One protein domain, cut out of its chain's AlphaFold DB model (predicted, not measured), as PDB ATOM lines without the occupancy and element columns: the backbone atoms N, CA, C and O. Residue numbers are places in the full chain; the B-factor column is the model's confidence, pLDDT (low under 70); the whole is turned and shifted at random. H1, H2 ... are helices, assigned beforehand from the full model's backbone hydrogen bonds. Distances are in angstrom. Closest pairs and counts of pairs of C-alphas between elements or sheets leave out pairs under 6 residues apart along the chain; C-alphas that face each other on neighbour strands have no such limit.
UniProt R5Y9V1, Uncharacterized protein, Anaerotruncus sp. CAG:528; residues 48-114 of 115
ATOM      1  N   THR A  48      40.869  43.650  22.404       83.62
ATOM      2  CA  THR A  48      41.492  42.317  22.392       83.62
ATOM      3  C   THR A  48      40.478  41.205  22.113       83.62
ATOM      4  O   THR A  48      40.775  40.274  21.367       83.62
ATOM      5  N   ARG A  49      39.261  41.305  22.671       84.00
ATOM      6  CA  ARG A  49      38.180  40.338  22.416       84.00
ATOM      7  C   ARG A  49      37.684  40.441  20.981       84.00
ATOM      8  O   ARG A  49      37.519  39.425  20.320       84.00
ATOM      9  N   ALA A  50      37.522  41.662  20.482       87.31
ATOM     10  CA  ALA A  50      37.126  41.893  19.106       87.31
ATOM     11  C   ALA A  50      38.179  41.381  18.106       87.31
ATOM     12  O   ALA A  50      37.820  40.773  17.104       87.31
ATOM     13  N   PHE A  51      39.472  41.541  18.402       87.69
ATOM     14  CA  PHE A  51      40.559  40.983  17.587       87.69
ATOM     15  C   PHE A  51      40.549  39.452  17.601       87.69
ATOM     16  O   PHE A  51      40.732  38.839  16.552       87.69
ATOM     17  N   ALA A  52      40.282  38.831  18.753       89.94
ATOM     18  CA  ALA A  52      40.092  37.386  18.831       89.94
ATOM     19  C   ALA A  52      38.908  36.930  17.959       89.94
ATOM     20  O   ALA A  52      39.062  35.998  17.178       89.94
ATOM     21  N   CYS A  53      37.764  37.622  18.009       89.06
ATOM     22  CA  CYS A  53      36.615  37.332  17.142       89.06
ATOM     23  C   CYS A  53      36.941  37.497  15.649       89.06
ATOM     24  O   CYS A  53      36.543  36.657  14.849       89.06
ATOM     25  N   MET A  54      37.718  38.519  15.273       89.00
ATOM     26  CA  MET A  54      38.203  38.682  13.895       89.00
ATOM     27  C   MET A  54      39.085  37.505  13.453       89.00
ATOM     28  O   MET A  54      38.940  37.025  12.333       89.00
ATOM     29  N   LEU A  55      39.964  37.007  14.332       88.62
ATOM     30  CA  LEU A  55      40.794  35.818  14.079       88.62
ATOM     31  C   LEU A  55      39.961  34.530  13.976       88.62
ATOM     32  O   LEU A  55      40.310  33.633  13.217       88.62
ATOM     33  N   LEU A  56      38.851  34.456  14.709       93.19
ATOM     34  CA  LEU A  56      37.855  33.381  14.648       93.19
ATOM     35  C   LEU A  56      36.895  33.517  13.445       93.19
ATOM     36  O   LEU A  56      35.941  32.750  13.347       93.19
ATOM     37  N   CYS A  57      37.132  34.472  12.535       89.44
ATOM     38  CA  CYS A  57      36.273  34.782  11.386       89.44
ATOM     39  C   CYS A  57      34.825  35.169  11.750       89.44
ATOM     40  O   CYS A  57      33.921  35.016  10.928       89.44
ATOM     41  N   ASP A  58      34.599  35.733  12.941       91.69
ATOM     42  CA  ASP A  58      33.310  36.297  13.352       91.69
ATOM     43  C   ASP A  58      33.386  37.833  13.467       91.69
ATOM     44  O   ASP A  58      33.591  38.397  14.553       91.69
ATOM     45  N   PRO A  59      33.212  38.557  12.347       85.19
ATOM     46  CA  PRO A  59      33.230  40.011  12.360       85.19
ATOM     47  C   PRO A  59      32.010  40.597  13.081       85.19
ATOM     48  O   PRO A  59      32.108  41.689  13.636       85.19
ATOM     49  N   LYS A  60      30.869  39.889  13.121       87.44
ATOM     50  CA  LYS A  60      29.656  40.382  13.794       87.44
ATOM     51  C   LYS A  60      29.889  40.486  15.296       87.44
ATOM     52  O   LYS A  60      29.607  41.529  15.887       87.44
ATOM     53  N   ALA A  61      30.464  39.444  15.895       85.50
ATOM     54  CA  ALA A  61      30.866  39.479  17.294       85.50
ATOM     55  C   ALA A  61      31.943  40.546  17.545       85.50
ATOM     56  O   ALA A  61      31.881  41.257  18.548       85.50
ATOM     57  N   ALA A  62      32.892  40.730  16.620       85.75
ATOM     58  CA  ALA A  62      33.918  41.765  16.751       85.75
ATOM     59  C   ALA A  62      33.332  43.190  16.818       85.75
ATOM     60  O   ALA A  62      33.725  43.960  17.696       85.75
ATOM     61  N   PHE A  63      32.357  43.517  15.960       84.81
ATOM     62  CA  PHE A  63      31.645  44.804  15.997       84.81
ATOM     63  C   PHE A  63      30.878  45.021  17.303       84.81
ATOM     64  O   PHE A  63      30.837  46.145  17.801       84.81
ATOM     65  N   TYR A  64      30.303  43.956  17.869       84.69
ATOM     66  CA  TYR A  64      29.592  44.026  19.144       84.69
ATOM     67  C   TYR A  64      30.528  44.381  20.307       84.69
ATOM     68  O   TYR A  64      30.163  45.157  21.189       84.69
ATOM     69  N   TYR A  65      31.751  43.840  20.304       82.44
ATOM     70  CA  TYR A  65      32.736  44.121  21.351       82.44
ATOM     71  C   TYR A  65      33.380  45.499  21.217       82.44
ATOM     72  O   TYR A  65      33.545  46.187  22.224       82.44
ATOM     73  N   ASN A  66      33.780  45.895  20.009       83.56
ATOM     74  CA  ASN A  66      34.290  47.236  19.752       83.56
ATOM     75  C   ASN A  66      34.130  47.578  18.259       83.56
ATOM     76  O   ASN A  66      34.772  46.941  17.420       83.56
ATOM     77  N   PRO A  67      33.342  48.608  17.901       81.56
ATOM     78  CA  PRO A  67      33.056  48.927  16.503       81.56
ATOM     79  C   PRO A  67      34.290  49.376  15.708       81.56
ATOM     80  O   PRO A  67      34.299  49.277  14.484       81.56
ATOM     81  N   VAL A  68      35.349  49.838  16.381       82.06
ATOM     82  CA  VAL A  68      36.593  50.292  15.740       82.06
ATOM     83  C   VAL A  68      37.585  49.141  15.535       82.06
ATOM     84  O   VAL A  68      38.520  49.243  14.739       82.06
ATOM     85  N   ALA A  69      37.368  48.000  16.191       86.12
ATOM     86  CA  ALA A  69      38.284  46.869  16.123       86.12
ATOM     87  C   ALA A  69      38.422  46.237  14.727       86.12
ATOM     88  O   ALA A  69      39.562  45.999  14.326       86.12
ATOM     89  N   PRO A  70      37.345  45.992  13.950       84.25
ATOM     90  CA  PRO A  70      37.486  45.419  12.610       84.25
ATOM     91  C   PRO A  70      38.305  46.318  11.681       84.25
ATOM     92  O   PRO A  70      39.154  45.836  10.930       84.25
ATOM     93  N   LEU A  71      38.108  47.635  11.785       84.94
ATOM     94  CA  LEU A  71      38.844  48.621  11.000       84.94
ATOM     95  C   LEU A  71      40.335  48.628  11.370       84.94
ATOM     96  O   LEU A  71      41.187  48.560  10.485       84.94
ATOM     97  N   LEU A  72      40.660  48.611  12.668       84.75
ATOM     98  CA  LEU A  72      42.045  48.500  13.146       84.75
ATOM     99  C   LEU A  72      42.710  47.180  12.736       84.75
ATOM    100  O   LEU A  72      43.891  47.173  12.387       84.75
ATOM    101  N   PHE A  73      41.964  46.074  12.747       85.88
ATOM    102  CA  PHE A  73      42.468  44.764  12.344       85.88
ATOM    103  C   PHE A  73      42.865  44.744  10.861       85.88
ATOM    104  O   PHE A  73      43.972  44.322  10.521       85.88
ATOM    105  N   VAL A  74      42.012  45.281   9.979       85.19
ATOM    106  CA  VAL A  74      42.321  45.422   8.544       85.19
ATOM    107  C   VAL A  74      43.510  46.359   8.328       85.19
ATOM    108  O   VAL A  74      44.389  46.062   7.518       85.19
ATOM    109  N   GLN A  75      43.589  47.456   9.087       83.69
ATOM    110  CA  GLN A  75      44.721  48.383   9.032       83.69
ATOM    111  C   GLN A  75      46.045  47.682   9.357       83.69
ATOM    112  O   GLN A  75      47.041  47.875   8.659       83.69
ATOM    113  N   LEU A  76      46.047  46.858  10.407       85.06
ATOM    114  CA  LEU A  76      47.222  46.119  10.851       85.06
ATOM    115  C   LEU A  76      47.626  45.055   9.825       85.06
ATOM    116  O   LEU A  76      48.805  44.953   9.485       85.06
ATOM    117  N   ALA A  77      46.661  44.306   9.288       85.88
ATOM    118  CA  ALA A  77      46.907  43.302   8.256       85.88
ATOM    119  C   ALA A  77      47.469  43.928   6.966       85.88
ATOM    120  O   ALA A  77      48.488  43.469   6.444       85.88
ATOM    121  N   GLY A  78      46.869  45.028   6.497       85.06
ATOM    122  CA  GLY A  78      47.352  45.777   5.338       85.06
ATOM    123  C   GLY A  78      48.753  46.343   5.568       85.06
ATOM    124  O   GLY A  78      49.617  46.240   4.699       85.06
ATOM    125  N   LEU A  79      49.026  46.866   6.766       82.50
ATOM    126  CA  LEU A  79      50.361  47.326   7.135       82.50
ATOM    127  C   LEU A  79      51.394  46.196   7.059       82.50
ATOM    128  O   LEU A  79      52.462  46.396   6.484       82.50
ATOM    129  N   LEU A  80      51.099  45.024   7.622       85.00
ATOM    130  CA  LEU A  80      52.001  43.870   7.562       85.00
ATOM    131  C   LEU A  80      52.269  43.445   6.114       85.00
ATOM    132  O   LEU A  80      53.421  43.218   5.752       85.00
ATOM    133  N   TYR A  81      51.239  43.437   5.268       84.81
ATOM    134  CA  TYR A  81      51.385  43.159   3.841       84.81
ATOM    135  C   TYR A  81      52.292  44.186   3.136       84.81
ATOM    136  O   TYR A  81      53.278  43.823   2.492       84.81
ATOM    137  N   PHE A  82      52.042  45.486   3.321       80.81
ATOM    138  CA  PHE A  82      52.859  46.542   2.715       80.81
ATOM    139  C   PHE A  82      54.270  46.638   3.305       80.81
ATOM    140  O   PHE A  82      55.182  47.096   2.622       80.81
ATOM    141  N   ARG A  83      54.495  46.192   4.546       78.94
ATOM    142  CA  ARG A  83      55.848  46.071   5.116       78.94
ATOM    143  C   ARG A  83      56.704  45.072   4.346       78.94
ATOM    144  O   ARG A  83      57.917  45.259   4.300       78.94
ATOM    145  N   ILE A  84      56.078  44.049   3.769       81.19
ATOM    146  CA  ILE A  84      56.740  43.033   2.951       81.19
ATOM    147  C   ILE A  84      56.884  43.529   1.501       81.19
ATOM    148  O   ILE A  84      57.923  43.316   0.886       81.19
ATOM    149  N   ALA A  85      55.878  44.235   0.970       80.56
ATOM    150  CA  ALA A  85      55.811  44.590  -0.451       80.56
ATOM    151  C   ALA A  85      56.328  46.000  -0.835       80.56
ATOM    152  O   ALA A  85      56.640  46.226  -2.002       80.56
ATOM    153  N   ALA A  86      56.406  46.974   0.085       71.81
ATOM    154  CA  ALA A  86      56.594  48.397  -0.252       71.81
ATOM    155  C   ALA A  86      57.783  49.092   0.450       71.81
ATOM    156  O   ALA A  86      58.309  48.655   1.474       71.81
ATOM    157  N   LYS A  87      58.202  50.251  -0.094       69.75
ATOM    158  CA  LYS A  87      59.294  51.082   0.454       69.75
ATOM    159  C   LYS A  87      58.879  51.768   1.767       69.75
ATOM    160  O   LYS A  87      57.877  52.480   1.822       69.75
ATOM    161  N   LYS A  88      59.723  51.646   2.803       66.12
ATOM    162  CA  LYS A  88      59.467  52.109   4.188       66.12
ATOM    163  C   LYS A  88      58.991  53.571   4.327       66.12
ATOM    164  O   LYS A  88      58.174  53.837   5.203       66.12
ATOM    165  N   LYS A  89      59.457  54.505   3.481       64.44
ATOM    166  CA  LYS A  89      59.148  55.949   3.607       64.44
ATOM    167  C   LYS A  89      57.695  56.318   3.273       64.44
ATOM    168  O   LYS A  89      57.099  57.097   4.006       64.44
ATOM    169  N   VAL A  90      57.115  55.750   2.211       69.25
ATOM    170  CA  VAL A  90      55.707  56.015   1.833       69.25
ATOM    171  C   VAL A  90      54.761  55.376   2.850       69.25
ATOM    172  O   VAL A  90      53.778  55.977   3.271       69.25
ATOM    173  N   LEU A  91      55.124  54.184   3.320       72.31
ATOM    174  CA  LEU A  91      54.353  53.443   4.304       72.31
ATOM    175  C   LEU A  91      54.271  54.171   5.657       72.31
ATOM    176  O   LEU A  91      53.201  54.215   6.253       72.31
ATOM    177  N   GLN A  92      55.359  54.790   6.129       70.50
ATOM    178  CA  GLN A  92      55.339  55.551   7.387       70.50
ATOM    179  C   GLN A  92      54.385  56.754   7.352       70.50
ATOM    180  O   GLN A  92      53.657  56.952   8.319       70.50
ATOM    181  N   GLY A  93      54.345  57.515   6.252       70.25
ATOM    182  CA  GLY A  93      53.416  58.645   6.118       70.25
ATOM    183  C   GLY A  93      51.952  58.202   6.156       70.25
ATOM    184  O   GLY A  93      51.165  58.733   6.932       70.25
ATOM    185  N   VAL A  94      51.615  57.152   5.397       75.94
ATOM    186  CA  VAL A  94      50.252  56.597   5.327       75.94
ATOM    187  C   VAL A  94      49.778  56.069   6.686       75.94
ATOM    188  O   VAL A  94      48.648  56.344   7.084       75.94
ATOM    189  N   ILE A  95      50.640  55.369   7.436       75.56
ATOM    190  CA  ILE A  95      50.310  54.891   8.791       75.56
ATOM    191  C   ILE A  95      49.995  56.054   9.725       75.56
ATOM    192  O   ILE A  95      49.015  55.983  10.459       75.56
ATOM    193  N   ILE A  96      50.829  57.098   9.731       77.88
ATOM    194  CA  ILE A  96      50.676  58.224  10.661       77.88
ATOM    195  C   ILE A  96      49.363  58.957  10.382       77.88
ATOM    196  O   ILE A  96      48.617  59.239  11.317       77.88
ATOM    197  N   THR A  97      49.033  59.194   9.109       78.56
ATOM    198  CA  THR A  97      47.760  59.817   8.728       78.56
ATOM    199  C   THR A  97      46.563  58.954   9.134       78.56
ATOM    200  O   THR A  97      45.636  59.457   9.763       78.56
ATOM    201  N   LEU A  98      46.588  57.647   8.854       78.06
ATOM    202  CA  LEU A  98      45.508  56.726   9.240       78.06
ATOM    203  C   LEU A  98      45.353  56.588  10.760       78.06
ATOM    204  O   LEU A  98      44.232  56.551  11.264       78.06
ATOM    205  N   ALA A  99      46.461  56.549  11.500       78.94
ATOM    206  CA  ALA A  99      46.447  56.519  12.959       78.94
ATOM    207  C   ALA A  99      45.864  57.815  13.542       78.94
ATOM    208  O   ALA A  99      45.059  57.748  14.468       78.94
ATOM    209  N   ALA A 100      46.211  58.975  12.974       80.50
ATOM    210  CA  ALA A 100      45.651  60.262  13.381       80.50
ATOM    211  C   ALA A 100      44.135  60.337  13.127       80.50
ATOM    212  O   ALA A 100      43.393  60.780  14.000       80.50
ATOM    213  N   VAL A 101      43.663  59.838  11.976       82.44
ATOM    214  CA  VAL A 101      42.225  59.763  11.657       82.44
ATOM    215  C   VAL A 101      41.491  58.838  12.630       82.44
ATOM    216  O   VAL A 101      40.454  59.222  13.166       82.44
ATOM    217  N   ASN A 102      42.038  57.653  12.921       78.88
ATOM    218  CA  ASN A 102      41.440  56.733  13.895       78.88
ATOM    219  C   ASN A 102      41.409  57.316  15.309       78.88
ATOM    220  O   ASN A 102      40.404  57.187  16.002       78.88
ATOM    221  N   ALA A 103      42.487  57.978  15.731       78.56
ATOM    222  CA  ALA A 103      42.538  58.647  17.024       78.56
ATOM    223  C   ALA A 103      41.475  59.752  17.120       78.56
ATOM    224  O   ALA A 103      40.755  59.816  18.114       78.56
ATOM    225  N   ALA A 104      41.319  60.566  16.070       81.81
ATOM    226  CA  ALA A 104      40.288  61.597  16.007       81.81
ATOM    227  C   ALA A 104      38.867  61.006  16.026       81.81
ATOM    228  O   ALA A 104      38.015  61.491  16.767       81.81
ATOM    229  N   ALA A 105      38.616  59.929  15.273       77.69
ATOM    230  CA  ALA A 105      37.318  59.254  15.239       77.69
ATOM    231  C   ALA A 105      36.958  58.611  16.588       77.69
ATOM    232  O   ALA A 105      35.827  58.736  17.051       77.69
ATOM    233  N   LEU A 106      37.927  57.971  17.251       76.62
ATOM    234  CA  LEU A 106      37.757  57.409  18.594       76.62
ATOM    235  C   LEU A 106      37.480  58.498  19.628       76.62
ATOM    236  O   LEU A 106      36.614  58.324  20.481       76.62
ATOM    237  N   PHE A 107      38.189  59.623  19.538       78.75
ATOM    238  CA  PHE A 107      37.981  60.761  20.425       78.75
ATOM    239  C   PHE A 107      36.592  61.377  20.224       78.75
ATOM    240  O   PHE A 107      35.869  61.585  21.192       78.75
ATOM    241  N   ALA A 108      36.172  61.575  18.972       78.56
ATOM    242  CA  ALA A 108      34.839  62.071  18.641       78.56
ATOM    243  C   ALA A 108      33.730  61.114  19.108       78.56
ATOM    244  O   ALA A 108      32.778  61.545  19.754       78.56
ATOM    245  N   ALA A 109      33.865  59.809  18.854       71.81
ATOM    246  CA  ALA A 109      32.904  58.803  19.313       71.81
ATOM    247  C   ALA A 109      32.821  58.735  20.847       71.81
ATOM    248  O   ALA A 109      31.751  58.497  21.403       71.81
ATOM    249  N   TRP A 110      33.941  58.963  21.535       72.12
ATOM    250  CA  TRP A 110      33.974  59.031  22.991       72.12
ATOM    251  C   TRP A 110      33.306  60.305  23.530       72.12
ATOM    252  O   TRP A 110      32.557  60.220  24.498       72.12
ATOM    253  N   LEU A 111      33.478  61.455  22.865       75.38
ATOM    254  CA  LEU A 111      32.762  62.697  23.191       75.38
ATOM    255  C   LEU A 111      31.244  62.571  22.992       75.38
ATOM    256  O   LEU A 111      30.475  63.070  23.801       75.38
ATOM    257  N   VAL A 112      30.785  61.861  21.962       72.75
ATOM    258  CA  VAL A 112      29.342  61.604  21.775       72.75
ATOM    259  C   VAL A 112      28.771  60.727  22.894       72.75
ATOM    260  O   VAL A 112      27.583  60.788  23.177       72.75
ATOM    261  N   LYS A 113      29.609  59.915  23.544       67.88
ATOM    262  CA  LYS A 113      29.207  59.021  24.635       67.88
ATOM    263  C   LYS A 113      29.306  59.669  26.025       67.88
ATOM    264  O   LYS A 113      28.888  59.037  26.991       67.88
ATOM    265  N   ILE A 114      29.893  60.871  26.126       67.81
ATOM    266  CA  ILE A 114      30.044  61.640  27.376       67.81
ATOM    267  C   ILE A 114      28.998  62.758  27.535       67.81
ATOM    268  O   ILE A 114      28.762  63.183  28.664       67.81
TER     269      ILE A 114
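This is residues 48 to 114 of the 115 residues of an uncharacterized protein of Anaerotruncus sp. CAG:528 (UniProt R5Y9V1). Two long helices, H3 and H4, make a loose helical hairpin, side by side and running opposite ways but close only near their turn; two short helices, H1 and H2, form a small hairpin head that packs on the first residues of H3, on the side away from H4. The turn of the long hairpin sticks out at residues 84 to 89. The printed part has 67 residues, with four named helices in the order H1, H2, H3, H4 and no named strand, and its class is all helix. The whole is loose, with a radius of gyration of the C-alphas of 13.7 A, and its outline is flat, spanning 39 by 30 by 14 A.

H4, residues 88 to 112, touches H3, residues 69 to 85, at a shallow tilt of 5 degrees, opposite ways, and the two form a hairpin. They touch with residues 91 to 95 of H4 and 79 to 83 of H3 alone; the closest C-alphas, those of Phe 82 and Leu 91, are 7.2 A apart, and the centres are 13.4 A apart. H3 is the hub, touching three other helices. H1, residues 48 to 55, touches residues 69 to 73 of H3 alone, at a steep tilt of 61 degrees, the same way; the closest C-alphas are those of Ala 50 and Ala 69, 5.9 A apart. H2, residues 59 to 65, touches residues 69 to 70 of H3 alone, at a steep tilt of 56 degrees, opposite ways; the closest C-alphas are those of Ala 62 and Pro 70, 6.6 A apart. H1 and H2 touch as a hairpin at a shallow tilt of 5 degrees, opposite ways, with the C-alphas of Ala 50 and Ala 62 closest at 4.0 A. The helix packing is part aligned, part crossed: two of the four touching pairs are at a shallow tilt. H1 and H4 are apart, as are H2 and H4. In H1, H2 and H3 every O i to N i+4 pair is within hydrogen-bond range; in H4, 20 of 21 are.

H4 has 25 residues and measures 36.2 A from C-alpha 88 at (59.467, 52.109, 4.188) to C-alpha 112 at (29.342, 61.604, 21.775). H3 has 17 residues and measures 24.2 A, beginning at C-alpha 69 at (38.284, 46.869, 16.123). H1 has 8 residues and measures 10.6 A, from C-alpha 48 at (41.492, 42.317, 22.392). H2 has 7 residues and measures 9.9 A.

The two C-alphas farthest apart, those of Ala 85 and Ile 114, are 41.6 A apart. The printed part has no cut, and the three links are tight. The mean pLDDT of the printed part is 80.6; residues 87 to 90 and 113 to 114 are under 70.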